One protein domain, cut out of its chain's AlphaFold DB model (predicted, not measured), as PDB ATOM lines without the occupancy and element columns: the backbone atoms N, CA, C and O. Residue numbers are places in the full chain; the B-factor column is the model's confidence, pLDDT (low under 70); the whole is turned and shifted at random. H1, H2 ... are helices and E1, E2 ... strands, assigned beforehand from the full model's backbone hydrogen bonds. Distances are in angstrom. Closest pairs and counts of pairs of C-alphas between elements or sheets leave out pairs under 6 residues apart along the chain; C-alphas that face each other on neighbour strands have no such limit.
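This is residues 242 to 267, 298 to 383, 391 to 480 and 488 to 496 of the 534 residues of an uncharacterized protein of Clostridium indicum (UniProt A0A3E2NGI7). Five helices, H2 to H6, run lengthwise in an up-and-down bundle, with H3 in the middle, H4, H5 and H6 round it, and H2 joined only loosely at the edge. H7 runs lengthwise beside H3 and H2 without clearly touching either, while the short strand E1 and H1 form an arm outside the bundle, free at residues 249 to 257. The printed part has 211 residues, with the order E1, H1, H2, H3, H4, H5, H6, H7, and its class is mostly helix. It is compact, with a radius of gyration of the C-alphas of 17.8 A and spans of 56 by 38 by 31 A.

E1 is residues 248 to 250, 6.8 A long, beginning at C-alpha 248 at (171.546, 137.586, 196.357). H1 is residues 252 to 267, 22.5 A. H2 is residues 298 to 312, 20.9 A, and H3 is residues 328 to 348, 30.1 A. H4, the longest helix, is residues 353 to 380, 40.5 A, from C-alpha 353 at (191.086, 131.326, 207.001). H5 is residues 394 to 411, 26.2 A, and H6 is residues 414 to 436, 32.3 A. H7 is residues 453 to 476, 34.6 A, ending at C-alpha 476 at (204.354, 142.798, 194.807).

H3 and H4 form a helical hairpin at a shallow tilt of 13 degrees, their closest C-alphas, of Val 346 and Ala 356, 5.5 A apart. H3 touches H5, the same way at a steep tilt of 38 degrees, only just past shallow; C-alphas 332 and 397 are closest, at 4.1 A. H3 touches H6, opposite ways at 13 degrees, a shallow tilt, with C-alphas 329 and 425 closest, at 4.9 A. H5, with residues 400 to 408 alone, touches H6 in a second helical hairpin; C-alphas 404 and 421 are closest, at 4.9 A. H2 only just touches H4, with 3 pairs of C-alphas within 8 A; those of Ala 304 and Leu 359 are closest, at 7.6 A. H7 is close to H3 but not clearly touching, C-alphas 345 and 475 being closest at 7.3 A. H1 touches no helix, and E1 pairs with no named strand. Every O i to N i+4 pair is within hydrogen-bond range in H1 and H3 to H7, and 9 of 11 in H2.

The farthest C-alphas, of Ile 298 and Asn 438, are 58.7 A apart. Residues 268 to 297, 384 to 390 and 481 to 487 are not printed, with C-alpha gaps of 24.7 A, 11.5 A and 15.0 A. The links H2 to H3 and H6 to H7 are long. Mean pLDDT of the printed part is 72.6; 62 residues are under 70, among them 242 to 267 and 488 to 496.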
ATOM      1  N   PRO A 242     170.879 132.478 191.655       35.50
ATOM      2  CA  PRO A 242     169.914 133.383 191.043       35.50
ATOM      3  C   PRO A 242     168.517 133.040 191.567       35.50
ATOM      4  O   PRO A 242     167.825 132.167 191.045       35.50
ATOM      5  N   ALA A 243     168.090 133.717 192.627       33.00
ATOM      6  CA  ALA A 243     166.693 133.719 193.007       33.00
ATOM      7  C   ALA A 243     165.951 134.620 192.022       33.00
ATOM      8  O   ALA A 243     166.329 135.775 191.816       33.00
ATOM      9  N   GLY A 244     164.859 134.120 191.444       34.75
ATOM     10  CA  GLY A 244     163.989 134.881 190.539       34.75
ATOM     11  C   GLY A 244     163.409 136.184 191.122       34.75
ATOM     12  O   GLY A 244     162.677 136.871 190.420       34.75
ATOM     13  N   SER A 245     163.742 136.543 192.369       38.25
ATOM     14  CA  SER A 245     163.338 137.758 193.081       38.25
ATOM     15  C   SER A 245     164.411 138.859 193.167       38.25
ATOM     16  O   SER A 245     164.212 139.815 193.904       38.25
ATOM     17  N   GLY A 246     165.536 138.773 192.446       42.56
ATOM     18  CA  GLY A 246     166.472 139.907 192.326       42.56
ATOM     19  C   GLY A 246     167.306 140.226 193.576       42.56
ATOM     20  O   GLY A 246     167.927 141.283 193.631       42.56
ATOM     21  N   THR A 247     167.356 139.317 194.547       37.19
ATOM     22  CA  THR A 247     168.275 139.376 195.688       37.19
ATOM     23  C   THR A 247     169.293 138.248 195.625       37.19
ATOM     24  O   THR A 247     169.004 137.136 195.176       37.19
ATOM     25  N   ILE A 248     170.498 138.557 196.092       42.16
ATOM     26  CA  ILE A 248     171.546 137.586 196.357       42.16
ATOM     27  C   ILE A 248     171.084 136.666 197.502       42.16
ATOM     28  O   ILE A 248     170.809 137.144 198.602       42.16
ATOM     29  N   LYS A 249     170.989 135.353 197.261       43.50
ATOM     30  CA  LYS A 249     170.738 134.359 198.319       43.50
ATOM     31  C   LYS A 249     172.018 133.616 198.695       43.50
ATOM     32  O   LYS A 249     172.754 133.191 197.808       43.50
ATOM     33  N   ASN A 250     172.207 133.432 200.003       40.25
ATOM     34  CA  ASN A 250     173.207 132.564 200.620       40.25
ATOM     35  C   ASN A 250     172.834 131.092 200.369       40.25
ATOM     36  O   ASN A 250     171.757 130.658 200.781       40.25
ATOM     37  N   ASN A 251     173.690 130.330 199.682       42.59
ATOM     38  CA  ASN A 251     173.564 128.877 199.609       42.59
ATOM     39  C   ASN A 251     174.655 128.200 200.452       42.59
ATOM     40  O   ASN A 251     175.810 128.091 200.035       42.59
ATOM     41  N   GLN A 252     174.240 127.688 201.612       41.94
ATOM     42  CA  GLN A 252     175.088 127.022 202.599       41.94
ATOM     43  C   GLN A 252     175.816 125.787 202.032       41.94
ATOM     44  O   GLN A 252     177.020 125.633 202.220       41.94
ATOM     45  N   GLY A 253     175.121 124.942 201.260       37.81
ATOM     46  CA  GLY A 253     175.697 123.712 200.696       37.81
ATOM     47  C   GLY A 253     176.626 123.952 199.501       37.81
ATOM     48  O   GLY A 253     177.576 123.200 199.285       37.81
ATOM     49  N   TYR A 254     176.393 125.021 198.733       39.31
ATOM     50  CA  TYR A 254     177.260 125.393 197.613       39.31
ATOM     51  C   TYR A 254     178.534 126.105 198.086       39.31
ATOM     52  O   TYR A 254     179.597 125.851 197.531       39.31
ATOM     53  N   ALA A 255     178.466 126.917 199.148       38.94
ATOM     54  CA  ALA A 255     179.649 127.490 199.788       38.94
ATOM     55  C   ALA A 255     180.591 126.402 200.330       38.94
ATOM     56  O   ALA A 255     181.797 126.449 200.090       38.94
ATOM     57  N   GLU A 256     180.040 125.371 200.975       38.47
ATOM     58  CA  GLU A 256     180.803 124.212 201.456       38.47
ATOM     59  C   GLU A 256     181.403 123.374 200.312       38.47
ATOM     60  O   GLU A 256     182.555 122.939 200.403       38.47
ATOM     61  N   SER A 257     180.658 123.171 199.218       37.69
ATOM     62  CA  SER A 257     181.144 122.462 198.022       37.69
ATOM     63  C   SER A 257     182.236 123.247 197.297       37.69
ATOM     64  O   SER A 257     183.272 122.678 196.958       37.69
ATOM     65  N   LEU A 258     182.051 124.561 197.125       41.62
ATOM     66  CA  LEU A 258     183.038 125.444 196.514       41.62
ATOM     67  C   LEU A 258     184.304 125.489 197.363       41.62
ATOM     68  O   LEU A 258     185.387 125.424 196.799       41.62
ATOM     69  N   MET A 259     184.203 125.536 198.697       41.78
ATOM     70  CA  MET A 259     185.373 125.452 199.574       41.78
ATOM     71  C   MET A 259     186.096 124.112 199.440       41.78
ATOM     72  O   MET A 259     187.323 124.106 199.399       41.78
ATOM     73  N   ARG A 260     185.388 122.980 199.325       44.88
ATOM     74  CA  ARG A 260     186.040 121.681 199.078       44.88
ATOM     75  C   ARG A 260     186.710 121.623 197.704       44.88
ATOM     76  O   ARG A 260     187.836 121.143 197.618       44.88
ATOM     77  N   GLU A 261     186.074 122.146 196.658       37.69
ATOM     78  CA  GLU A 261     186.607 122.118 195.287       37.69
ATOM     79  C   GLU A 261     187.737 123.129 195.054       37.69
ATOM     80  O   GLU A 261     188.775 122.760 194.511       37.69
ATOM     81  N   THR A 262     187.611 124.379 195.515       32.78
ATOM     82  CA  THR A 262     188.703 125.370 195.421       32.78
ATOM     83  C   THR A 262     189.895 124.985 196.287       32.78
ATOM     84  O   THR A 262     191.027 125.173 195.849       32.78
ATOM     85  N   SER A 263     189.680 124.358 197.451       40.53
ATOM     86  CA  SER A 263     190.784 123.785 198.233       40.53
ATOM     87  C   SER A 263     191.512 122.689 197.456       40.53
ATOM     88  O   SER A 263     192.735 122.677 197.453       40.53
ATOM     89  N   MET A 264     190.798 121.800 196.758       29.91
ATOM     90  CA  MET A 264     191.412 120.716 195.979       29.91
ATOM     91  C   MET A 264     192.174 121.241 194.753       29.91
ATOM     92  O   MET A 264     193.322 120.865 194.549       29.91
ATOM     93  N   ILE A 265     191.586 122.164 193.985       34.59
ATOM     94  CA  ILE A 265     192.174 122.678 192.735       34.59
ATOM     95  C   ILE A 265     193.400 123.573 193.005       34.59
ATOM     96  O   ILE A 265     194.355 123.579 192.225       34.59
ATOM     97  N   ILE A 266     193.399 124.319 194.115       39.69
ATOM     98  CA  ILE A 266     194.481 125.252 194.466       39.69
ATOM     99  C   ILE A 266     195.610 124.538 195.230       39.69
ATOM    100  O   ILE A 266     196.775 124.868 195.011       39.69
ATOM    101  N   LEU A 267     195.322 123.498 196.029       33.81
ATOM    102  CA  LEU A 267     196.369 122.623 196.583       33.81
ATOM    103  C   LEU A 267     197.031 121.754 195.503       33.81
ATOM    104  O   LEU A 267     198.245 121.586 195.555       33.81
ATOM    105  N   ILE A 298     198.426 138.166 214.451       82.62
ATOM    106  CA  ILE A 298     198.888 139.566 214.427       82.62
ATOM    107  C   ILE A 298     199.640 139.910 213.132       82.62
ATOM    108  O   ILE A 298     199.490 141.013 212.613       82.62
ATOM    109  N   LYS A 299     200.399 138.960 212.574       80.94
ATOM    110  CA  LYS A 299     201.129 139.146 211.308       80.94
ATOM    111  C   LYS A 299     200.189 139.385 210.124       80.94
ATOM    112  O   LYS A 299     200.472 140.214 209.260       80.94
ATOM    113  N   ASP A 300     199.042 138.712 210.117       85.56
ATOM    114  CA  ASP A 300     198.057 138.868 209.050       85.56
ATOM    115  C   ASP A 300     197.282 140.187 209.183       85.56
ATOM    116  O   ASP A 300     196.847 140.742 208.174       85.56
ATOM    117  N   LEU A 301     197.160 140.745 210.397       88.44
ATOM    118  CA  LEU A 301     196.472 142.021 210.630       88.44
ATOM    119  C   LEU A 301     197.157 143.210 209.949       88.44
ATOM    120  O   LEU A 301     196.463 144.062 209.399       88.44
ATOM    121  N   GLU A 302     198.492 143.268 209.927       86.75
ATOM    122  CA  GLU A 302     199.209 144.325 209.194       86.75
ATOM    123  C   GLU A 302     198.931 144.251 207.691       86.75
ATOM    124  O   GLU A 302     198.710 145.260 207.017       86.75
ATOM    125  N   THR A 303     198.914 143.031 207.164       87.06
ATOM    126  CA  THR A 303     198.650 142.771 205.753       87.06
ATOM    127  C   THR A 303     197.201 143.125 205.400       87.06
ATOM    128  O   THR A 303     196.948 143.830 204.418       87.06
ATOM    129  N   ALA A 304     196.251 142.727 206.247       90.12
ATOM    130  CA  ALA A 304     194.842 143.083 206.140       90.12
ATOM    131  C   ALA A 304     194.610 144.598 206.226       90.12
ATOM    132  O   ALA A 304     193.826 145.144 205.450       90.12
ATOM    133  N   GLN A 305     195.328 145.296 207.106       91.25
ATOM    134  CA  GLN A 305     195.305 146.751 207.207       91.25
ATOM    135  C   GLN A 305     195.769 147.427 205.921       91.25
ATOM    136  O   GLN A 305     195.110 148.355 205.455       91.25
ATOM    137  N   ARG A 306     196.875 146.972 205.321       89.00
ATOM    138  CA  ARG A 306     197.355 147.529 204.045       89.00
ATOM    139  C   ARG A 306     196.301 147.393 202.950       89.00
ATOM    140  O   ARG A 306     196.087 148.327 202.182       89.00
ATOM    141  N   PHE A 307     195.605 146.260 202.910       89.44
ATOM    142  CA  PHE A 307     194.506 146.053 201.973       89.44
ATOM    143  C   PHE A 307     193.287 146.910 202.272       89.44
ATOM    144  O   PHE A 307     192.738 147.508 201.351       89.44
ATOM    145  N   ALA A 308     192.885 147.028 203.534       90.75
ATOM    146  CA  ALA A 308     191.787 147.900 203.915       90.75
ATOM    147  C   ALA A 308     192.084 149.363 203.551       90.75
ATOM    148  O   ALA A 308     191.245 150.023 202.942       90.75
ATOM    149  N   ALA A 309     193.302 149.842 203.813       90.56
ATOM    150  CA  ALA A 309     193.746 151.176 203.415       90.56
ATOM    151  C   ALA A 309     193.713 151.362 201.889       90.56
ATOM    152  O   ALA A 309     193.218 152.380 201.402       90.56
ATOM    153  N   TYR A 310     194.182 150.364 201.134       89.62
ATOM    154  CA  TYR A 310     194.110 150.363 199.675       89.62
ATOM    155  C   TYR A 310     192.656 150.439 199.182       89.62
ATOM    156  O   TYR A 310     192.323 151.313 198.386       89.62
ATOM    157  N   MET A 311     191.763 149.594 199.702       86.38
ATOM    158  CA  MET A 311     190.350 149.534 199.303       86.38
ATOM    159  C   MET A 311     189.543 150.766 199.732       86.38
ATOM    160  O   MET A 311     188.637 151.181 199.011       86.38
ATOM    161  N   ASN A 312     189.869 151.382 200.869       83.94
ATOM    162  CA  ASN A 312     189.210 152.603 201.339       83.94
ATOM    163  C   ASN A 312     189.582 153.833 200.495       83.94
ATOM    164  O   ASN A 312     188.813 154.798 200.450       83.94
ATOM    165  N   ARG A 313     190.750 153.802 199.839       82.06
ATOM    166  CA  ARG A 313     191.334 154.931 199.104       82.06
ATOM    167  C   ARG A 313     191.373 154.648 197.600       82.06
ATOM    168  O   ARG A 313     190.374 154.842 196.913       82.06
ATOM    169  N   GLU A 314     192.523 154.216 197.097       78.50
ATOM    170  CA  GLU A 314     192.860 154.178 195.668       78.50
ATOM    171  C   GLU A 314     192.283 152.957 194.946       78.50
ATOM    172  O   GLU A 314     191.905 153.047 193.783       78.50
ATOM    173  N   GLY A 315     192.142 151.831 195.646       82.31
ATOM    174  CA  GLY A 315     191.696 150.564 195.075       82.31
ATOM    175  C   GLY A 315     190.203 150.478 194.771       82.31
ATOM    176  O   GLY A 315     189.768 149.478 194.193       82.31
ATOM    177  N   ASN A 316     189.415 151.489 195.154       87.69
ATOM    178  CA  ASN A 316     187.970 151.516 194.952       87.69
ATOM    179  C   ASN A 316     187.589 152.008 193.551       87.69
ATOM    180  O   ASN A 316     187.486 153.210 193.295       87.69
ATOM    181  N   LEU A 317     187.261 151.060 192.674       88.56
ATOM    182  CA  LEU A 317     186.854 151.329 191.294       88.56
ATOM    183  C   LEU A 317     185.618 152.237 191.158       88.56
ATOM    184  O   LEU A 317     185.505 152.949 190.163       88.56
ATOM    185  N   PHE A 318     184.712 152.263 192.142       87.31
ATOM    186  CA  PHE A 318     183.527 153.133 192.114       87.31
ATOM    187  C   PHE A 318     183.847 154.599 192.433       87.31
ATOM    188  O   PHE A 318     183.035 155.480 192.153       87.31
ATOM    189  N   LYS A 319     185.018 154.865 193.026       86.62
ATOM    190  CA  LYS A 319     185.503 156.209 193.375       86.62
ATOM    191  C   LYS A 319     186.636 156.683 192.457       86.62
ATOM    192  O   LYS A 319     187.175 157.767 192.672       86.62
ATOM    193  N   LEU A 320     186.995 155.899 191.437       85.88
ATOM    194  CA  LEU A 320     188.118 156.199 190.555       85.88
ATOM    195  C   LEU A 320     187.863 157.474 189.739       85.88
ATOM    196  O   LEU A 320     186.911 157.563 188.961       85.88
ATOM    197  N   ALA A 321     188.759 158.453 189.874       80.81
ATOM    198  CA  ALA A 321     188.690 159.693 189.110       80.81
ATOM    199  C   ALA A 321     188.735 159.409 187.597       80.81
ATOM    200  O   ALA A 321     189.621 158.706 187.105       80.81
ATOM    201  N   GLY A 322     187.773 159.966 186.861       80.50
ATOM    202  CA  GLY A 322     187.609 159.760 185.419       80.50
ATOM    203  C   GLY A 322     186.538 158.731 185.052       80.50
ATOM    204  O   GLY A 322     185.884 158.904 184.028       80.50
ATOM    205  N   LEU A 323     186.256 157.731 185.899       84.69
ATOM    206  CA  LEU A 323     185.116 156.827 185.704       84.69
ATOM    207  C   LEU A 323     183.842 157.478 186.250       84.69
ATOM    208  O   LEU A 323     183.512 157.373 187.427       84.69
ATOM    209  N   THR A 324     183.125 158.197 185.387       83.69
ATOM    210  CA  THR A 324     181.912 158.948 185.767       83.69
ATOM    211  C   THR A 324     180.613 158.317 185.266       83.69
ATOM    212  O   THR A 324     179.525 158.799 185.609       83.69
ATOM    213  N   GLY A 325     180.711 157.240 184.483       82.06
ATOM    214  CA  GLY A 325     179.592 156.459 183.969       82.06
ATOM    215  C   GLY A 325     178.713 155.904 185.091       82.06
ATOM    216  O   GLY A 325     179.193 155.463 186.137       82.06
ATOM    217  N   LYS A 326     177.393 155.957 184.889       83.25
ATOM    218  CA  LYS A 326     176.393 155.497 185.869       83.25
ATOM    219  C   LYS A 326     175.448 154.433 185.310       83.25
ATOM    220  O   LYS A 326     174.378 154.230 185.873       83.25
ATOM    221  N   SER A 327     175.838 153.768 184.224       87.12
ATOM    222  CA  SER A 327     175.080 152.635 183.694       87.12
ATOM    223  C   SER A 327     175.136 151.450 184.657       87.12
ATOM    224  O   SER A 327     176.162 151.205 185.304       87.12
ATOM    225  N   GLU A 328     174.039 150.700 184.751       88.31
ATOM    226  CA  GLU A 328     173.986 149.471 185.546       88.31
ATOM    227  C   GLU A 328     175.042 148.473 185.082       88.31
ATOM    228  O   GLU A 328     175.665 147.787 185.893       88.31
ATOM    229  N   GLU A 329     175.281 148.418 183.772       90.19
ATOM    230  CA  GLU A 329     176.206 147.466 183.187       90.19
ATOM    231  C   GLU A 329     177.661 147.760 183.552       90.19
ATOM    232  O   GLU A 329     178.414 146.828 183.848       90.19
ATOM    233  N   LEU A 330     178.059 149.039 183.576       90.38
ATOM    234  CA  LEU A 330     179.384 149.420 184.061       90.38
ATOM    235  C   LEU A 330     179.519 149.067 185.543       90.38
ATOM    236  O   LEU A 330     180.511 148.459 185.936       90.38
ATOM    237  N   TRP A 331     178.520 149.403 186.359       90.69
ATOM    238  CA  TRP A 331     178.552 149.128 187.794       90.69
ATOM    239  C   TRP A 331     178.667 147.638 188.101       90.69
ATOM    240  O   TRP A 331     179.436 147.258 188.980       90.69
ATOM    241  N   GLY A 332     177.981 146.783 187.338       87.06
ATOM    242  CA  GLY A 332     178.079 145.334 187.509       87.06
ATOM    243  C   GLY A 332     179.448 144.783 187.112       87.06
ATOM    244  O   GLY A 332     179.962 143.867 187.754       87.06
ATOM    245  N   PHE A 333     180.080 145.375 186.095       91.81
ATOM    246  CA  PHE A 333     181.454 145.049 185.717       91.81
ATOM    247  C   PHE A 333     182.472 145.485 186.785       91.81
ATOM    248  O   PHE A 333     183.324 144.687 187.180       91.81
ATOM    249  N   LEU A 334     182.370 146.721 187.291       92.56
ATOM    250  CA  LEU A 334     183.255 147.232 188.346       92.56
ATOM    251  C   LEU A 334     183.091 146.436 189.649       92.56
ATOM    252  O   LEU A 334     184.089 146.074 190.268       92.56
ATOM    253  N   ALA A 335     181.854 146.088 190.017       89.12
ATOM    254  CA  ALA A 335     181.544 145.218 191.151       89.12
ATOM    255  C   ALA A 335     182.274 143.871 191.051       89.12
ATOM    256  O   ALA A 335     182.919 143.434 192.003       89.12
ATOM    257  N   ALA A 336     182.219 143.227 189.881       86.12
ATOM    258  CA  ALA A 336     182.865 141.935 189.683       86.12
ATOM    259  C   ALA A 336     184.390 142.052 189.767       86.12
ATOM    260  O   ALA A 336     185.024 141.249 190.445       86.12
ATOM    261  N   LEU A 337     184.986 143.075 189.146       89.50
ATOM    262  CA  LEU A 337     186.425 143.322 189.267       89.50
ATOM    263  C   LEU A 337     186.861 143.550 190.717       89.50
ATOM    264  O   LEU A 337     187.869 142.985 191.134       89.50
ATOM    265  N   MET A 338     186.103 144.334 191.487       89.31
ATOM    266  CA  MET A 338     186.383 144.564 192.906       89.31
ATOM    267  C   MET A 338     186.337 143.262 193.716       89.31
ATOM    268  O   MET A 338     187.255 143.000 194.490       89.31
ATOM    269  N   SER A 339     185.328 142.411 193.500       85.88
ATOM    270  CA  SER A 339     185.241 141.113 194.190       85.88
ATOM    271  C   SER A 339     186.392 140.177 193.788       85.88
ATOM    272  O   SER A 339     186.972 139.499 194.640       85.88
ATOM    273  N   ILE A 340     186.807 140.185 192.513       83.25
ATOM    274  CA  ILE A 340     187.984 139.430 192.057       83.25
ATOM    275  C   ILE A 340     189.262 139.944 192.738       83.25
ATOM    276  O   ILE A 340     190.037 139.116 193.213       83.25
ATOM    277  N   LYS A 341     189.484 141.265 192.855       87.31
ATOM    278  CA  LYS A 341     190.648 141.815 193.586       87.31
ATOM    279  C   LYS A 341     190.698 141.302 195.023       87.31
ATOM    280  O   LYS A 341     191.742 140.814 195.453       87.31
ATOM    281  N   SER A 342     189.573 141.348 195.737       84.50
ATOM    282  CA  SER A 342     189.476 140.826 197.105       84.50
ATOM    283  C   SER A 342     189.832 139.337 197.173       84.50
ATOM    284  O   SER A 342     190.595 138.920 198.040       84.50
ATOM    285  N   GLN A 343     189.349 138.527 196.225       81.06
ATOM    286  CA  GLN A 343     189.653 137.092 196.176       81.06
ATOM    287  C   GLN A 343     191.119 136.801 195.839       81.06
ATOM    288  O   GLN A 343     191.718 135.911 196.446       81.06
ATOM    289  N   VAL A 344     191.705 137.544 194.897       81.56
ATOM    290  CA  VAL A 344     193.124 137.426 194.530       81.56
ATOM    291  C   VAL A 344     194.010 137.814 195.709       81.56
ATOM    292  O   VAL A 344     194.931 137.072 196.026       81.56
ATOM    293  N   PHE A 345     193.706 138.922 196.391       83.00
ATOM    294  CA  PHE A 345     194.454 139.378 197.563       83.00
ATOM    295  C   PHE A 345     194.493 138.312 198.661       83.00
ATOM    296  O   PHE A 345     195.565 137.894 199.099       83.00
ATOM    297  N   VAL A 346     193.313 137.821 199.049       75.25
ATOM    298  CA  VAL A 346     193.169 136.819 200.109       75.25
ATOM    299  C   VAL A 346     193.871 135.506 199.755       75.25
ATOM    300  O   VAL A 346     194.485 134.880 200.617       75.25
ATOM    301  N   SER A 347     193.820 135.104 198.483       72.12
ATOM    302  CA  SER A 347     194.439 133.859 198.017       72.12
ATOM    303  C   SER A 347     195.959 133.970 197.874       72.12
ATOM    304  O   SER A 347     196.665 133.002 198.136       72.12
ATOM    305  N   TYR A 348     196.469 135.134 197.459       70.31
ATOM    306  CA  TYR A 348     197.897 135.360 197.216       70.31
ATOM    307  C   TYR A 348     198.723 135.325 198.506       70.31
ATOM    308  O   TYR A 348     199.829 134.795 198.513       70.31
ATOM    309  N   LEU A 349     198.182 135.870 199.595       67.88
ATOM    310  CA  LEU A 349     198.931 136.054 200.842       67.88
ATOM    311  C   LEU A 349     198.816 134.881 201.811       67.88
ATOM    312  O   LEU A 349     199.460 134.899 202.853       67.88
ATOM    313  N   GLY A 350     198.014 133.864 201.481       64.31
ATOM    314  CA  GLY A 350     197.855 132.682 202.328       64.31
ATOM    315  C   GLY A 350     197.338 132.998 203.735       64.31
ATOM    316  O   GLY A 350     197.647 132.245 204.654       64.31
ATOM    317  N   MET A 351     196.584 134.096 203.891       68.56
ATOM    318  CA  MET A 351     196.074 134.565 205.183       68.56
ATOM    319  C   MET A 351     195.264 133.490 205.910       68.56
ATOM    320  O   MET A 351     194.600 132.645 205.294       68.56
ATOM    321  N   GLU A 352     195.265 133.583 207.238       68.88
ATOM    322  CA  GLU A 352     194.450 132.764 208.121       68.88
ATOM    323  C   GLU A 352     192.981 132.767 207.674       68.88
ATOM    324  O   GLU A 352     192.393 133.797 207.327       68.88
ATOM    325  N   LYS A 353     192.385 131.569 207.647       69.00
ATOM    326  CA  LYS A 353     191.086 131.326 207.001       69.00
ATOM    327  C   LYS A 353     189.981 132.228 207.552       69.00
ATOM    328  O   LYS A 353     189.121 132.643 206.779       69.00
ATOM    329  N   GLY A 354     190.003 132.531 208.853       74.75
ATOM    330  CA  GLY A 354     189.029 133.417 209.482       74.75
ATOM    331  C   GLY A 354     189.107 134.843 208.942       74.75
ATOM    332  O   GLY A 354     188.117 135.360 208.429       74.75
ATOM    333  N   LEU A 355     190.283 135.468 209.006       81.25
ATOM    334  CA  LEU A 355     190.482 136.842 208.531       81.25
ATOM    335  C   LEU A 355     190.266 136.977 207.017       81.25
ATOM    336  O   LEU A 355     189.624 137.918 206.552       81.25
ATOM    337  N   ALA A 356     190.744 135.995 206.255       81.00
ATOM    338  CA  ALA A 356     190.522 135.861 204.820       81.00
ATOM    339  C   ALA A 356     189.032 135.921 204.437       81.00
ATOM    340  O   ALA A 356     188.639 136.653 203.523       81.00
ATOM    341  N   MET A 357     188.195 135.151 205.140       77.62
ATOM    342  CA  MET A 357     186.747 135.146 204.926       77.62
ATOM    343  C   MET A 357     186.119 136.498 205.260       77.62
ATOM    344  O   MET A 357     185.252 136.962 204.522       77.62
ATOM    345  N   ASP A 358     186.593 137.145 206.319       82.50
ATOM    346  CA  ASP A 358     185.995 138.375 206.840       82.50
ATOM    347  C   ASP A 358     186.306 139.583 205.969       82.50
ATOM    348  O   ASP A 358     185.433 140.413 205.723       82.50
ATOM    349  N   LEU A 359     187.520 139.645 205.423       84.81
ATOM    350  CA  LEU A 359     187.896 140.645 204.427       84.81
ATOM    351  C   LEU A 359     187.114 140.477 203.126       84.81
ATOM    352  O   LEU A 359     186.685 141.466 202.530       84.81
ATOM    353  N   ARG A 360     186.913 139.230 202.682       83.56
ATOM    354  CA  ARG A 360     186.101 138.950 201.496       83.56
ATOM    355  C   ARG A 360     184.652 139.368 201.721       83.56
ATOM    356  O   ARG A 360     184.095 140.066 200.882       83.56
ATOM    357  N   GLU A 361     184.074 138.979 202.854       79.25
ATOM    358  CA  GLU A 361     182.711 139.351 203.233       79.25
ATOM    359  C   GLU A 361     182.552 140.874 203.303       79.25
ATOM    360  O   GLU A 361     181.622 141.412 202.706       79.25
ATOM    361  N   ALA A 362     183.485 141.577 203.951       83.50
ATOM    362  CA  ALA A 362     183.466 143.033 204.025       83.50
ATOM    363  C   ALA A 362     183.578 143.690 202.641       83.50
ATOM    364  O   ALA A 362     182.861 144.644 202.348       83.50
ATOM    365  N   GLY A 363     184.427 143.159 201.758       83.25
ATOM    366  CA  GLY A 363     184.531 143.628 200.379       83.25
ATOM    367  C   GLY A 363     183.231 143.445 199.588       83.25
ATOM    368  O   GLY A 363     182.782 144.380 198.928       83.25
ATOM    369  N   ASP A 364     182.605 142.271 199.682       81.62
ATOM    370  CA  ASP A 364     181.349 141.975 198.985       81.62
ATOM    371  C   ASP A 364     180.190 142.841 199.531       81.62
ATOM    372  O   ASP A 364     179.433 143.417 198.746       81.62
ATOM    373  N   ARG A 365     180.097 143.043 200.856       84.12
ATOM    374  CA  ARG A 365     179.100 143.949 201.458       84.12
ATOM    375  C   ARG A 365     179.330 145.412 201.088       84.12
ATOM    376  O   ARG A 365     178.362 146.118 200.818       84.12
ATOM    377  N   MET A 366     180.584 145.863 201.008       86.06
ATOM    378  CA  MET A 366     180.910 147.207 200.522       86.06
ATOM    379  C   MET A 366     180.393 147.422 199.098       86.06
ATOM    380  O   MET A 366     179.805 148.461 198.802       86.06
ATOM    381  N   ILE A 367     180.598 146.445 198.211       85.56
ATOM    382  CA  ILE A 367     180.105 146.502 196.831       85.56
ATOM    383  C   ILE A 367     178.574 146.595 196.815       85.56
ATOM    384  O   ILE A 367     178.025 147.457 196.128       85.56
ATOM    385  N   ASP A 368     177.890 145.751 197.588       83.06
ATOM    386  CA  ASP A 368     176.429 145.760 197.675       83.06
ATOM    387  C   ASP A 368     175.885 147.091 198.201       83.06
ATOM    388  O   ASP A 368     174.967 147.658 197.606       83.06
ATOM    389  N   GLU A 369     176.464 147.635 199.271       84.25
ATOM    390  CA  GLU A 369     176.044 148.924 199.823       84.25
ATOM    391  C   GLU A 369     176.225 150.068 198.825       84.25
ATOM    392  O   GLU A 369     175.317 150.886 198.677       84.25
ATOM    393  N   LEU A 370     177.329 150.093 198.074       87.38
ATOM    394  CA  LEU A 370     177.546 151.094 197.025       87.38
ATOM    395  C   LEU A 370     176.483 150.996 195.920       87.38
ATOM    396  O   LEU A 370     175.970 152.018 195.457       87.38
ATOM    397  N   ILE A 371     176.114 149.777 195.509       85.12
ATOM    398  CA  ILE A 371     175.044 149.554 194.525       85.12
ATOM    399  C   ILE A 371     173.706 150.077 195.071       85.12
ATOM    400  O   ILE A 371     173.000 150.805 194.368       85.12
ATOM    401  N   GLN A 372     173.361 149.756 196.320       84.69
ATOM    402  CA  GLN A 372     172.108 150.191 196.954       84.69
ATOM    403  C   GLN A 372     172.054 151.703 197.199       84.69
ATOM    404  O   GLN A 372     171.000 152.329 197.025       84.69
ATOM    405  N   GLU A 373     173.181 152.315 197.561       84.94
ATOM    406  CA  GLU A 373     173.298 153.765 197.662       84.94
ATOM    407  C   GLU A 373     172.980 154.400 196.309       84.94
ATOM    408  O   GLU A 373     172.209 155.358 196.234       84.94
ATOM    409  N   MET A 374     173.494 153.830 195.218       83.62
ATOM    410  CA  MET A 374     173.245 154.374 193.891       83.62
ATOM    411  C   MET A 374     171.790 154.212 193.434       83.62
ATOM    412  O   MET A 374     171.222 155.159 192.882       83.62
ATOM    413  N   VAL A 375     171.145 153.083 193.751       82.00
ATOM    414  CA  VAL A 375     169.692 152.897 193.563       82.00
ATOM    415  C   VAL A 375     168.921 153.993 194.300       82.00
ATOM    416  O   VAL A 375     168.068 154.653 193.703       82.00
ATOM    417  N   SER A 376     169.262 154.239 195.565       82.50
ATOM    418  CA  SER A 376     168.596 155.227 196.423       82.50
ATOM    419  C   SER A 376     168.831 156.669 195.956       82.50
ATOM    420  O   SER A 376     167.908 157.480 195.900       82.50
ATOM    421  N   GLN A 377     170.055 157.010 195.546       81.69
ATOM    422  CA  GLN A 377     170.362 158.309 194.941       81.69
ATOM    423  C   GLN A 377     169.626 158.507 193.616       81.69
ATOM    424  O   GLN A 377     169.225 159.631 193.295       81.69
ATOM    425  N   SER A 378     169.463 157.437 192.832       76.44
ATOM    426  CA  SER A 378     168.677 157.495 191.607       76.44
ATOM    427  C   SER A 378     167.219 157.794 191.947       76.44
ATOM    428  O   SER A 378     166.709 158.788 191.443       76.44
ATOM    429  N   SER A 379     166.597 157.051 192.877       72.19
ATOM    430  CA  SER A 379     165.182 157.175 193.255       72.19
ATOM    431  C   SER A 379     164.837 158.539 193.870       72.19
ATOM    432  O   SER A 379     163.812 159.126 193.526       72.19
ATOM    433  N   LEU A 380     165.717 159.112 194.697       67.00
ATOM    434  CA  LEU A 380     165.520 160.436 195.304       67.00
ATOM    435  C   LEU A 380     165.465 161.567 194.267       67.00
ATOM    436  O   LEU A 380     164.673 162.500 194.411       67.00
ATOM    437  N   LYS A 381     166.239 161.473 193.178       61.12
ATOM    438  CA  LYS A 381     166.196 162.451 192.075       61.12
ATOM    439  C   LYS A 381     164.881 162.419 191.284       61.12
ATOM    440  O   LYS A 381     164.623 163.355 190.532       61.12
ATOM    441  N   TYR A 382     164.041 161.397 191.473       55.88
ATOM    442  CA  TYR A 382     162.711 161.289 190.859       55.88
ATOM    443  C   TYR A 382     161.589 161.930 191.667       55.88
ATOM    444  O   TYR A 382     160.520 162.188 191.116       55.88
ATOM    445  N   SER A 383     161.815 162.218 192.951       54.19
ATOM    446  CA  SER A 383     160.776 162.738 193.847       54.19
ATOM    447  C   SER A 383     160.392 164.204 193.573       54.19
ATOM    448  O   SER A 383     159.436 164.699 194.168       54.19
ATOM    449  N   VAL A 391     165.202 154.877 186.072       72.38
ATOM    450  CA  VAL A 391     165.521 154.489 187.461       72.38
ATOM    451  C   VAL A 391     166.620 153.434 187.441       72.38
ATOM    452  O   VAL A 391     166.530 152.480 186.676       72.38
ATOM    453  N   PHE A 392     167.646 153.606 188.277       80.75
ATOM    454  CA  PHE A 392     168.756 152.663 188.333       80.75
ATOM    455  C   PHE A 392     168.308 151.333 188.948       80.75
ATOM    456  O   PHE A 392     167.821 151.307 190.081       80.75
ATOM    457  N   GLU A 393     168.481 150.228 188.221       79.62
ATOM    458  CA  GLU A 393     168.016 148.905 188.652       79.62
ATOM    459  C   GLU A 393     169.165 148.003 189.123       79.62
ATOM    460  O   GLU A 393     169.963 147.508 188.329       79.62
ATOM    461  N   ALA A 394     169.192 147.667 190.420       79.62
ATOM    462  CA  ALA A 394     170.195 146.745 190.973       79.62
ATOM    463  C   ALA A 394     170.207 145.373 190.273       79.62
ATOM    464  O   ALA A 394     171.246 144.729 190.158       79.62
ATOM    465  N   LYS A 395     169.058 144.915 189.765       78.75
ATOM    466  CA  LYS A 395     168.941 143.636 189.053       78.75
ATOM    467  C   LYS A 395     169.853 143.566 187.822       78.75
ATOM    468  O   LYS A 395     170.460 142.522 187.581       78.75
ATOM    469  N   ASP A 396     169.950 144.653 187.062       79.69
ATOM    470  CA  ASP A 396     170.781 144.712 185.857       79.69
ATOM    471  C   ASP A 396     172.272 144.715 186.215       79.69
ATOM    472  O   ASP A 396     173.062 144.022 185.573       79.69
ATOM    473  N   VAL A 397     172.639 145.391 187.310       82.50
ATOM    474  CA  VAL A 397     173.992 145.353 187.889       82.50
ATOM    475  C   VAL A 397     174.377 143.919 188.236       82.50
ATOM    476  O   VAL A 397     175.388 143.397 187.753       82.50
ATOM    477  N   TYR A 398     173.535 143.243 189.022       82.44
ATOM    478  CA  TYR A 398     173.805 141.885 189.484       82.44
ATOM    479  C   TYR A 398     173.865 140.877 188.339       82.44
ATOM    480  O   TYR A 398     174.656 139.937 188.382       82.44
ATOM    481  N   LYS A 399     173.099 141.083 187.265       84.50
ATOM    482  CA  LYS A 399     173.170 140.243 186.064       84.50
ATOM    483  C   LYS A 399     174.568 140.255 185.434       84.50
ATOM    484  O   LYS A 399     175.081 139.190 185.090       84.50
ATOM    485  N   ILE A 400     175.180 141.433 185.282       84.56
ATOM    486  CA  ILE A 400     176.549 141.547 184.753       84.56
ATOM    487  C   ILE A 400     177.560 140.975 185.747       84.56
ATOM    488  O   ILE A 400     178.435 140.204 185.349       84.56
ATOM    489  N   PHE A 401     177.397 141.303 187.030       84.50
ATOM    490  CA  PHE A 401     178.251 140.798 188.099       84.50
ATOM    491  C   PHE A 401     178.333 139.264 188.076       84.50
ATOM    492  O   PHE A 401     179.421 138.697 187.969       84.50
ATOM    493  N   TYR A 402     177.185 138.579 188.070       82.31
ATOM    494  CA  TYR A 402     177.133 137.116 188.042       82.31
ATOM    495  C   TYR A 402     177.716 136.516 186.781       82.31
ATOM    496  O   TYR A 402     178.403 135.499 186.847       82.31
ATOM    497  N   TYR A 403     177.454 137.132 185.632       84.69
ATOM    498  CA  TYR A 403     178.023 136.666 184.379       84.69
ATOM    499  C   TYR A 403     179.555 136.611 184.459       84.69
ATOM    500  O   TYR A 403     180.158 135.596 184.109       84.69
ATOM    501  N   MET A 404     180.178 137.673 184.969       82.94
ATOM    502  CA  MET A 404     181.629 137.759 185.090       82.94
ATOM    503  C   MET A 404     182.182 136.838 186.186       82.94
ATOM    504  O   MET A 404     183.154 136.119 185.940       82.94
ATOM    505  N   MET A 405     181.539 136.792 187.355       81.31
ATOM    506  CA  MET A 405     181.964 135.921 188.455       81.31
ATOM    507  C   MET A 405     181.874 134.436 188.099       81.31
ATOM    508  O   MET A 405     182.772 133.685 188.464       81.31
ATOM    509  N   ASN A 406     180.871 134.013 187.325       78.75
ATOM    510  CA  ASN A 406     180.763 132.627 186.858       78.75
ATOM    511  C   ASN A 406     181.928 132.233 185.941       78.75
ATOM    512  O   ASN A 406     182.447 131.122 186.039       78.75
ATOM    513  N   ILE A 407     182.365 133.136 185.055       77.25
ATOM    514  CA  ILE A 407     183.522 132.883 184.181       77.25
ATOM    515  C   ILE A 407     184.791 132.762 185.022       77.25
ATOM    516  O   ILE A 407     185.575 131.834 184.817       77.25
ATOM    517  N   TYR A 408     184.967 133.675 185.978       77.44
ATOM    518  CA  TYR A 408     186.115 133.647 186.874       77.44
ATOM    519  C   TYR A 408     186.140 132.368 187.715       77.44
ATOM    520  O   TYR A 408     187.157 131.689 187.750       77.44
ATOM    521  N   GLN A 409     185.021 131.974 188.321       77.25
ATOM    522  CA  GLN A 409     184.936 130.761 189.140       77.25
ATOM    523  C   GLN A 409     185.190 129.482 188.336       77.25
ATOM    524  O   GLN A 409     185.818 128.558 188.842       77.25
ATOM    525  N   ALA A 410     184.751 129.429 187.076       71.75
ATOM    526  CA  ALA A 410     184.944 128.255 186.232       71.75
ATOM    527  C   ALA A 410     186.406 128.038 185.804       71.75
ATOM    528  O   ALA A 410     186.791 126.909 185.504       71.75
ATOM    529  N   LYS A 411     187.208 129.105 185.705       71.00
ATOM    530  CA  LYS A 411     188.537 129.050 185.065       71.00
ATOM    531  C   LYS A 411     189.685 129.602 185.902       71.00
ATOM    532  O   LYS A 411     190.838 129.387 185.540       71.00
ATOM    533  N   ALA A 412     189.374 130.317 186.979       70.06
ATOM    534  CA  ALA A 412     190.301 131.142 187.750       70.06
ATOM    535  C   ALA A 412     191.135 132.103 186.876       70.06
ATOM    536  O   ALA A 412     192.257 132.462 187.226       70.06
ATOM    537  N   ASP A 413     190.590 132.518 185.727       74.12
ATOM    538  CA  ASP A 413     191.258 133.387 184.757       74.12
ATOM    539  C   ASP A 413     190.628 134.783 184.796       74.12
ATOM    540  O   ASP A 413     189.510 135.004 184.316       74.12
ATOM    541  N   VAL A 414     191.359 135.727 185.396       80.50
ATOM    542  CA  VAL A 414     190.951 137.133 185.503       80.50
ATOM    543  C   VAL A 414     190.808 137.767 184.123       80.50
ATOM    544  O   VAL A 414     189.850 138.502 183.886       80.50
ATOM    545  N   ASN A 415     191.722 137.474 183.201       76.81
ATOM    546  CA  ASN A 415     191.738 138.092 181.881       76.81
ATOM    547  C   ASN A 415     190.532 137.676 181.077       76.81
ATOM    548  O   ASN A 415     189.877 138.500 180.440       76.81
ATOM    549  N   GLU A 416     190.231 136.383 181.096       81.00
ATOM    550  CA  GLU A 416     189.076 135.869 180.392       81.00
ATOM    551  C   GLU A 416     187.781 136.421 180.996       81.00
ATOM    552  O   GLU A 416     186.929 136.923 180.252       81.00
ATOM    553  N   ALA A 417     187.648 136.370 182.326       79.44
ATOM    554  CA  ALA A 417     186.479 136.876 183.037       79.44
ATOM    555  C   ALA A 417     186.234 138.347 182.726       79.44
ATOM    556  O   ALA A 417     185.127 138.735 182.356       79.44
ATOM    557  N   ALA A 418     187.284 139.152 182.793       84.75
ATOM    558  CA  ALA A 418     187.173 140.572 182.599       84.75
ATOM    559  C   ALA A 418     186.943 140.902 181.097       84.75
ATOM    560  O   ALA A 418     186.101 141.747 180.792       84.75
ATOM    561  N   ASN A 419     187.573 140.198 180.139       80.56
ATOM    562  CA  ASN A 419     187.437 140.487 178.698       80.56
ATOM    563  C   ASN A 419     186.027 140.163 178.219       80.56
ATOM    564  O   ASN A 419     185.409 140.910 177.457       80.56
ATOM    565  N   LYS A 420     185.523 139.002 178.639       85.50
ATOM    566  CA  LYS A 420     184.158 138.585 178.331       85.50
ATOM    567  C   LYS A 420     183.155 139.433 179.100       85.50
ATOM    568  O   LYS A 420     182.158 139.840 178.512       85.50
ATOM    569  N   GLY A 421     183.447 139.747 180.361       83.38
ATOM    570  CA  GLY A 421     182.632 140.596 181.225       83.38
ATOM    571  C   GLY A 421     182.391 141.976 180.625       83.38
ATOM    572  O   GLY A 421     181.238 142.358 180.444       83.38
ATOM    573  N   ILE A 422     183.448 142.689 180.218       87.50
ATOM    574  CA  ILE A 422     183.312 144.040 179.658       87.50
ATOM    575  C   ILE A 422     182.590 144.043 178.310       87.50
ATOM    576  O   ILE A 422     181.760 144.912 178.050       87.50
ATOM    577  N   ARG A 423     182.843 143.037 177.458       82.94
ATOM    578  CA  ARG A 423     182.127 142.876 176.183       82.94
ATOM    579  C   ARG A 423     180.644 142.621 176.419       82.94
ATOM    580  O   ARG A 423     179.813 143.224 175.748       82.94
ATOM    581  N   TYR A 424     180.314 141.746 177.367       85.75
ATOM    582  CA  TYR A 424     178.933 141.440 177.712       85.75
ATOM    583  C   TYR A 424     178.217 142.659 178.301       85.75
ATOM    584  O   TYR A 424     177.134 143.000 177.832       85.75
ATOM    585  N   ALA A 425     178.846 143.359 179.251       86.25
ATOM    586  CA  ALA A 425     178.336 144.594 179.841       86.25
ATOM    587  C   ALA A 425     178.050 145.653 178.766       86.25
ATOM    588  O   ALA A 425     176.936 146.162 178.669       86.25
ATOM    589  N   TYR A 426     179.017 145.904 177.882       84.81
ATOM    590  CA  TYR A 426     178.861 146.874 176.802       84.81
ATOM    591  C   TYR A 426     177.759 146.476 175.805       84.81
ATOM    592  O   TYR A 426     176.980 147.317 175.365       84.81
ATOM    593  N   GLN A 427     177.621 145.185 175.482       84.38
ATOM    594  CA  GLN A 427     176.522 144.701 174.639       84.38
ATOM    595  C   GLN A 427     175.147 144.885 175.289       84.38
ATOM    596  O   GLN A 427     174.195 145.229 174.592       84.38
ATOM    597  N   GLN A 428     175.011 144.627 176.595       85.69
ATOM    598  CA  GLN A 428     173.746 144.860 177.303       85.69
ATOM    599  C   GLN A 428     173.412 146.358 177.336       85.69
ATOM    600  O   GLN A 428     172.278 146.723 177.032       85.69
ATOM    601  N   PHE A 429     174.416 147.206 177.565       85.00
ATOM    602  CA  PHE A 429     174.279 148.658 177.525       85.00
ATOM    603  C   PHE A 429     173.778 149.155 176.160       85.00
ATOM    604  O   PHE A 429     172.809 149.908 176.091       85.00
ATOM    605  N   LEU A 430     174.379 148.685 175.058       81.69
ATOM    606  CA  LEU A 430     173.934 149.044 173.706       81.69
ATOM    607  C   LEU A 430     172.501 148.573 173.421       81.69
ATOM    608  O   LEU A 430     171.702 149.354 172.915       81.69
ATOM    609  N   LYS A 431     172.134 147.347 173.816       82.94
ATOM    610  CA  LYS A 431     170.757 146.838 173.660       82.94
ATOM    611  C   LYS A 431     169.739 147.681 174.428       82.94
ATOM    612  O   LYS A 431     168.666 147.979 173.915       82.94
ATOM    613  N   LYS A 432     170.069 148.079 175.658       79.88
ATOM    614  CA  LYS A 432     169.220 148.944 176.489       79.88
ATOM    615  C   LYS A 432     169.088 150.347 175.880       79.88
ATOM    616  O   LYS A 432     168.018 150.958 175.936       79.88
ATOM    617  N   LYS A 433     170.148 150.832 175.227       74.44
ATOM    618  CA  LYS A 433     170.159 152.091 174.475       74.44
ATOM    619  C   LYS A 433     169.282 152.045 173.218       74.44
ATOM    620  O   LYS A 433     168.458 152.935 173.051       74.44
ATOM    621  N   GLU A 434     169.378 150.996 172.401       67.38
ATOM    622  CA  GLU A 434     168.528 150.797 171.208       67.38
ATOM    623  C   GLU A 434     167.031 150.756 171.566       67.38
ATOM    624  O   GLU A 434     166.186 151.300 170.861       67.38
ATOM    625  N   VAL A 435     166.678 150.175 172.717       61.09
ATOM    626  CA  VAL A 435     165.283 150.134 173.197       61.09
ATOM    627  C   VAL A 435     164.803 151.498 173.724       61.09
ATOM    628  O   VAL A 435     163.608 151.797 173.681       61.09
ATOM    629  N   SER A 436     165.712 152.348 174.209       59.16
ATOM    630  CA  SER A 436     165.401 153.661 174.805       59.16
ATOM    631  C   SER A 436     165.596 154.849 173.851       59.16
ATOM    632  O   SER A 436     165.366 156.000 174.242       59.16
ATOM    633  N   GLU A 437     165.933 154.573 172.588       51.62
ATOM    634  CA  GLU A 437     166.397 155.512 171.554       51.62
ATOM    635  C   GLU A 437     165.395 156.621 171.175       51.62
ATOM    636  O   GLU A 437     165.721 157.552 170.447       51.62
ATOM    637  N   ASN A 438     164.183 156.608 171.733       47.16
ATOM    638  CA  ASN A 438     163.192 157.636 171.444       47.16
ATOM    639  C   ASN A 438     163.417 158.992 172.140       47.16
ATOM    640  O   ASN A 438     162.725 159.933 171.747       47.16
ATOM    641  N   ARG A 439     164.269 159.160 173.179       48.34
ATOM    642  CA  ARG A 439     164.230 160.417 173.988       48.34
ATOM    643  C   ARG A 439     165.501 160.977 174.664       48.34
ATOM    644  O   ARG A 439     165.332 161.938 175.416       48.34
ATOM    645  N   ARG A 440     166.737 160.498 174.457       52.41
ATOM    646  CA  ARG A 440     167.912 161.094 175.152       52.41
ATOM    647  C   ARG A 440     169.200 161.185 174.338       52.41
ATOM    648  O   ARG A 440     169.461 160.347 173.486       52.41
ATOM    649  N   GLU A 441     170.000 162.208 174.664       51.25
ATOM    650  CA  GLU A 441     171.397 162.348 174.236       51.25
ATOM    651  C   GLU A 441     172.208 161.091 174.592       51.25
ATOM    652  O   GLU A 441     171.895 160.419 175.581       51.25
ATOM    653  N   PRO A 442     173.236 160.744 173.795       52.94
ATOM    654  CA  PRO A 442     173.991 159.518 173.980       52.94
ATOM    655  C   PRO A 442     174.742 159.553 175.313       52.94
ATOM    656  O   PRO A 442     175.787 160.186 175.426       52.94
ATOM    657  N   GLU A 443     174.229 158.829 176.306       66.44
ATOM    658  CA  GLU A 443     175.006 158.503 177.496       66.44
ATOM    659  C   GLU A 443     176.178 157.613 177.054       66.44
ATOM    660  O   GLU A 443     176.015 156.701 176.225       66.44
ATOM    661  N   SER A 444     177.369 157.964 177.528       75.81
ATOM    662  CA  SER A 444     178.610 157.233 177.294       75.81
ATOM    663  C   SER A 444     178.795 156.173 178.380       75.81
ATOM    664  O   SER A 444     178.198 156.255 179.457       75.81
ATOM    665  N   PHE A 445     179.545 155.117 178.067       82.69
ATOM    666  CA  PHE A 445     179.594 153.925 178.908       82.69
ATOM    667  C   PHE A 445     180.468 154.152 180.145       82.69
ATOM    668  O   PHE A 445     180.028 153.849 181.249       82.69
ATOM    669  N   PHE A 446     181.671 154.715 179.977       83.69
ATOM    670  CA  PHE A 446     182.632 154.940 181.064       83.69
ATOM    671  C   PHE A 446     182.608 156.355 181.639       83.69
ATOM    672  O   PHE A 446     182.864 156.533 182.833       83.69
ATOM    673  N   THR A 447     182.314 157.362 180.818       80.75
ATOM    674  CA  THR A 447     182.329 158.775 181.210       80.75
ATOM    675  C   THR A 447     181.022 159.478 180.850       80.75
ATOM    676  O   THR A 447     180.283 159.036 179.979       80.75
ATOM    677  N   LYS A 448     180.719 160.598 181.514       71.62
ATOM    678  CA  LYS A 448     179.561 161.450 181.178       71.62
ATOM    679  C   LYS A 448     179.857 162.528 180.141       71.62
ATOM    680  O   LYS A 448     178.934 163.090 179.565       71.62
ATOM    681  N   GLU A 449     181.128 162.854 179.951       65.19
ATOM    682  CA  GLU A 449     181.557 164.064 179.245       65.19
ATOM    683  C   GLU A 449     181.906 163.795 177.779       65.19
ATOM    684  O   GLU A 449     181.791 164.687 176.933       65.19
ATOM    685  N   LYS A 450     182.311 162.563 177.446       64.12
ATOM    686  CA  LYS A 450     182.754 162.233 176.092       64.12
ATOM    687  C   LYS A 450     181.583 161.903 175.186       64.12
ATOM    688  O   LYS A 450     180.779 161.029 175.483       64.12
ATOM    689  N   LYS A 451     181.530 162.574 174.035       63.84
ATOM    690  CA  LYS A 451     180.491 162.368 173.012       63.84
ATOM    691  C   LYS A 451     180.827 161.253 172.017       63.84
ATOM    692  O   LYS A 451     179.930 160.790 171.321       63.84
ATOM    693  N   ILE A 452     182.094 160.829 171.933       75.81
ATOM    694  CA  ILE A 452     182.562 159.805 170.985       75.81
ATOM    695  C   ILE A 452     182.722 158.460 171.719       75.81
ATOM    696  O   ILE A 452     183.650 158.320 172.519       75.81
ATOM    697  N   PRO A 453     181.888 157.440 171.422       73.19
ATOM    698  CA  PRO A 453     181.917 156.156 172.132       73.19
ATOM    699  C   PRO A 453     183.257 155.413 172.046       73.19
ATOM    700  O   PRO A 453     183.669 154.762 173.000       73.19
ATOM    701  N   ALA A 454     183.963 155.514 170.915       72.81
ATOM    702  CA  ALA A 454     185.257 154.855 170.735       72.81
ATOM    703  C   ALA A 454     186.351 155.445 171.645       72.81
ATOM    704  O   ALA A 454     187.189 154.712 172.171       72.81
ATOM    705  N   GLU A 455     186.340 156.763 171.847       79.75
ATOM    706  CA  GLU A 455     187.293 157.446 172.724       79.75
ATOM    707  C   GLU A 455     186.975 157.205 174.200       79.75
ATOM    708  O   GLU A 455     187.892 156.964 174.984       79.75
ATOM    709  N   ASP A 456     185.686 157.210 174.554       81.31
ATOM    710  CA  ASP A 456     185.189 156.833 175.881       81.31
ATOM    711  C   ASP A 456     185.634 155.411 176.252       81.31
ATOM    712  O   ASP A 456     186.242 155.188 177.299       81.31
ATOM    713  N   PHE A 457     185.438 154.457 175.336       80.31
ATOM    714  CA  PHE A 457     185.843 153.071 175.541       80.31
ATOM    715  C   PHE A 457     187.361 152.920 175.696       80.31
ATOM    716  O   PHE A 457     187.831 152.193 176.573       80.31
ATOM    717  N   LYS A 458     188.146 153.616 174.863       80.12
ATOM    718  CA  LYS A 458     189.615 153.579 174.918       80.12
ATOM    719  C   LYS A 458     190.150 154.139 176.236       80.12
ATOM    720  O   LYS A 458     191.088 153.574 176.791       80.12
ATOM    721  N   GLU A 459     189.595 155.241 176.727       83.06
ATOM    722  CA  GLU A 459     190.046 155.860 177.975       83.06
ATOM    723  C   GLU A 459     189.589 155.086 179.211       83.06
ATOM    724  O   GLU A 459     190.423 154.785 180.063       83.06
ATOM    725  N   GLY A 460     188.314 154.693 179.288       83.81
ATOM    726  CA  GLY A 460     187.811 153.899 180.411       83.81
ATOM    727  C   GLY A 460     188.574 152.587 180.571       83.81
ATOM    728  O   GLY A 460     188.976 152.219 181.675       83.81
ATOM    729  N   ARG A 461     188.904 151.939 179.448       82.25
ATOM    730  CA  ARG A 461     189.794 150.777 179.420       82.25
ATOM    731  C   ARG A 461     191.168 151.072 180.027       82.25
ATOM    732  O   ARG A 461     191.628 150.289 180.853       82.25
ATOM    733  N   LYS A 462     191.817 152.175 179.640       85.31
ATOM    734  CA  LYS A 462     193.126 152.567 180.189       85.31
ATOM    735  C   LYS A 462     193.066 152.823 181.695       85.31
ATOM    736  O   LYS A 462     194.006 152.468 182.399       85.31
ATOM    737  N   LEU A 463     191.977 153.418 182.187       88.31
ATOM    738  CA  LEU A 463     191.782 153.662 183.619       88.31
ATOM    739  C   LEU A 463     191.709 152.349 184.406       88.31
ATOM    740  O   LEU A 463     192.399 152.212 185.410       88.31
ATOM    741  N   ILE A 464     190.942 151.373 183.912       88.50
ATOM    742  CA  ILE A 464     190.826 150.044 184.534       88.50
ATOM    743  C   ILE A 464     192.150 149.272 184.454       88.50
ATOM    744  O   ILE A 464     192.554 148.636 185.421       88.50
ATOM    745  N   GLU A 465     192.854 149.329 183.319       85.06
ATOM    746  CA  GLU A 465     194.176 148.702 183.181       85.06
ATOM    747  C   GLU A 465     195.202 149.303 184.154       85.06
ATOM    748  O   GLU A 465     196.016 148.567 184.718       85.06
ATOM    749  N   ARG A 466     195.177 150.628 184.351       87.69
ATOM    750  CA  ARG A 466     196.051 151.324 185.304       87.69
ATOM    751  C   ARG A 466     195.746 150.900 186.739       87.69
ATOM    752  O   ARG A 466     196.663 150.482 187.433       87.69
ATOM    753  N   ASP A 467     194.479 150.954 187.137       89.69
ATOM    754  CA  ASP A 467     194.021 150.532 188.465       89.69
ATOM    755  C   ASP A 467     194.415 149.073 188.766       89.69
ATOM    756  O   ASP A 467     194.913 148.747 189.845       89.69
ATOM    757  N   TRP A 468     194.282 148.181 187.783       87.44
ATOM    758  CA  TRP A 468     194.694 146.795 187.968       87.44
ATOM    759  C   TRP A 468     196.214 146.645 188.103       87.44
ATOM    760  O   TRP A 468     196.703 145.826 188.878       87.44
ATOM    761  N   ARG A 469     196.995 147.442 187.370       86.12
ATOM    762  CA  ARG A 469     198.457 147.461 187.512       86.12
ATOM    763  C   ARG A 469     198.879 147.973 188.888       86.12
ATOM    764  O   ARG A 469     199.787 147.403 189.482       86.12
ATOM    765  N   GLU A 470     198.218 149.008 189.392       87.75
ATOM    766  CA  GLU A 470     198.425 149.530 190.746       87.75
ATOM    767  C   GLU A 470     198.118 148.454 191.794       87.75
ATOM    768  O   GLU A 470     198.928 148.237 192.693       87.75
ATOM    769  N   PHE A 471     197.043 147.679 191.607       88.19
ATOM    770  CA  PHE A 471     196.746 146.516 192.446       88.19
ATOM    771  C   PHE A 471     197.866 145.461 192.426       88.19
ATOM    772  O   PHE A 471     198.283 144.979 193.478       88.19
ATOM    773  N   LEU A 472     198.383 145.100 191.249       84.69
ATOM    774  CA  LEU A 472     199.475 144.124 191.142       84.69
ATOM    775  C   LEU A 472     200.775 144.642 191.774       84.69
ATOM    776  O   LEU A 472     201.472 143.885 192.453       84.69
ATOM    777  N   ASN A 473     201.082 145.929 191.598       84.25
ATOM    778  CA  ASN A 473     202.224 146.572 192.243       84.25
ATOM    779  C   ASN A 473     202.077 146.537 193.768       84.25
ATOM    780  O   ASN A 473     203.019 146.153 194.462       84.25
ATOM    781  N   PHE A 474     200.883 146.850 194.275       85.06
ATOM    782  CA  PHE A 474     200.538 146.732 195.688       85.06
ATOM    783  C   PHE A 474     200.805 145.314 196.220       85.06
ATOM    784  O   PHE A 474     201.519 145.172 197.213       85.06
ATOM    785  N   LEU A 475     200.357 144.263 195.519       81.00
ATOM    786  CA  LEU A 475     200.649 142.874 195.904       81.00
ATOM    787  C   LEU A 475     202.159 142.574 195.927       81.00
ATOM    788  O   LEU A 475     202.647 141.946 196.863       81.00
ATOM    789  N   SER A 476     202.907 143.046 194.924       69.56
ATOM    790  CA  SER A 476     204.354 142.798 194.807       69.56
ATOM    791  C   SER A 476     205.201 143.544 195.843       69.56
ATOM    792  O   SER A 476     206.244 143.052 196.265       69.56
ATOM    793  N   SER A 477     204.741 144.710 196.304       63.16
ATOM    794  CA  SER A 477     205.424 145.507 197.330       63.16
ATOM    795  C   SER A 477     205.391 144.865 198.727       63.16
ATOM    796  O   SER A 477     206.110 145.305 199.621       63.16
ATOM    797  N   GLY A 478     204.581 143.814 198.910       51.62
ATOM    798  CA  GLY A 478     204.450 143.069 200.161       51.62
ATOM    799  C   GLY A 478     205.453 141.929 200.362       51.62
ATOM    800  O   GLY A 478     205.640 141.540 201.507       51.62
ATOM    801  N   ASN A 479     206.102 141.410 199.307       42.75
ATOM    802  CA  ASN A 479     207.085 140.319 199.390       42.75
ATOM    803  C   ASN A 479     208.104 140.402 198.238       42.75
ATOM    804  O   ASN A 479     207.774 140.182 197.072       42.75
ATOM    805  N   SER A 480     209.368 140.690 198.561       42.72
ATOM    806  CA  SER A 480     210.479 140.563 197.617       42.72
ATOM    807  C   SER A 480     210.855 139.091 197.435       42.72
ATOM    808  O   SER A 480     211.176 138.418 198.410       42.72
ATOM    809  N   LEU A 488     202.111 137.938 186.156       36.66
ATOM    810  CA  LEU A 488     202.439 138.862 185.062       36.66
ATOM    811  C   LEU A 488     201.501 138.724 183.854       36.66
ATOM    812  O   LEU A 488     201.405 139.649 183.048       36.66
ATOM    813  N   MET A 489     200.763 137.614 183.748       38.00
ATOM    814  CA  MET A 489     199.679 137.499 182.782       38.00
ATOM    815  C   MET A 489     198.377 138.138 183.264       38.00
ATOM    816  O   MET A 489     197.546 138.395 182.415       38.00
ATOM    817  N   LEU A 490     198.191 138.484 184.542       40.38
ATOM    818  CA  LEU A 490     196.906 138.945 185.096       40.38
ATOM    819  C   LEU A 490     196.543 140.400 184.774       40.38
ATOM    820  O   LEU A 490     195.656 140.942 185.422       40.38
ATOM    821  N   SER A 491     197.181 141.074 183.811       40.41
ATOM    822  CA  SER A 491     196.538 142.271 183.255       40.41
ATOM    823  C   SER A 491     195.273 141.794 182.562       40.41
ATOM    824  O   SER A 491     195.431 140.969 181.661       40.41
ATOM    825  N   PRO A 492     194.077 142.327 182.888       42.81
ATOM    826  CA  PRO A 492     192.835 141.868 182.296       42.81
ATOM    827  C   PRO A 492     193.010 141.684 180.784       42.81
ATOM    828  O   PRO A 492     192.635 140.655 180.224       42.81
ATOM    829  N   TRP A 493     193.679 142.642 180.129       53.12
ATOM    830  CA  TRP A 493     193.900 142.670 178.686       53.12
ATOM    831  C   TRP A 493     195.351 142.372 178.273       53.12
ATOM    832  O   TRP A 493     195.853 142.976 177.321       53.12
ATOM    833  N   GLY A 494     196.018 141.447 178.972       38.66
ATOM    834  CA  GLY A 494     197.346 140.949 178.624       38.66
ATOM    835  C   GLY A 494     197.471 140.699 177.120       38.66
ATOM    836  O   GLY A 494     196.767 139.861 176.560       38.66
ATOM    837  N   MET A 495     198.381 141.449 176.488       32.31
ATOM    838  CA  MET A 495     198.810 141.309 175.092       32.31
ATOM    839  C   MET A 495     197.900 141.921 173.999       32.31
ATOM    840  O   MET A 495     197.612 141.277 172.998       32.31
ATOM    841  N   LEU A 496     197.499 143.194 174.130       34.00
ATOM    842  CA  LEU A 496     197.175 144.065 172.973       34.00
ATOM    843  C   LEU A 496     197.680 145.513 173.144       34.00
ATOM    844  O   LEU A 496     197.177 146.438 172.509       34.00
TER     845      LEU A 496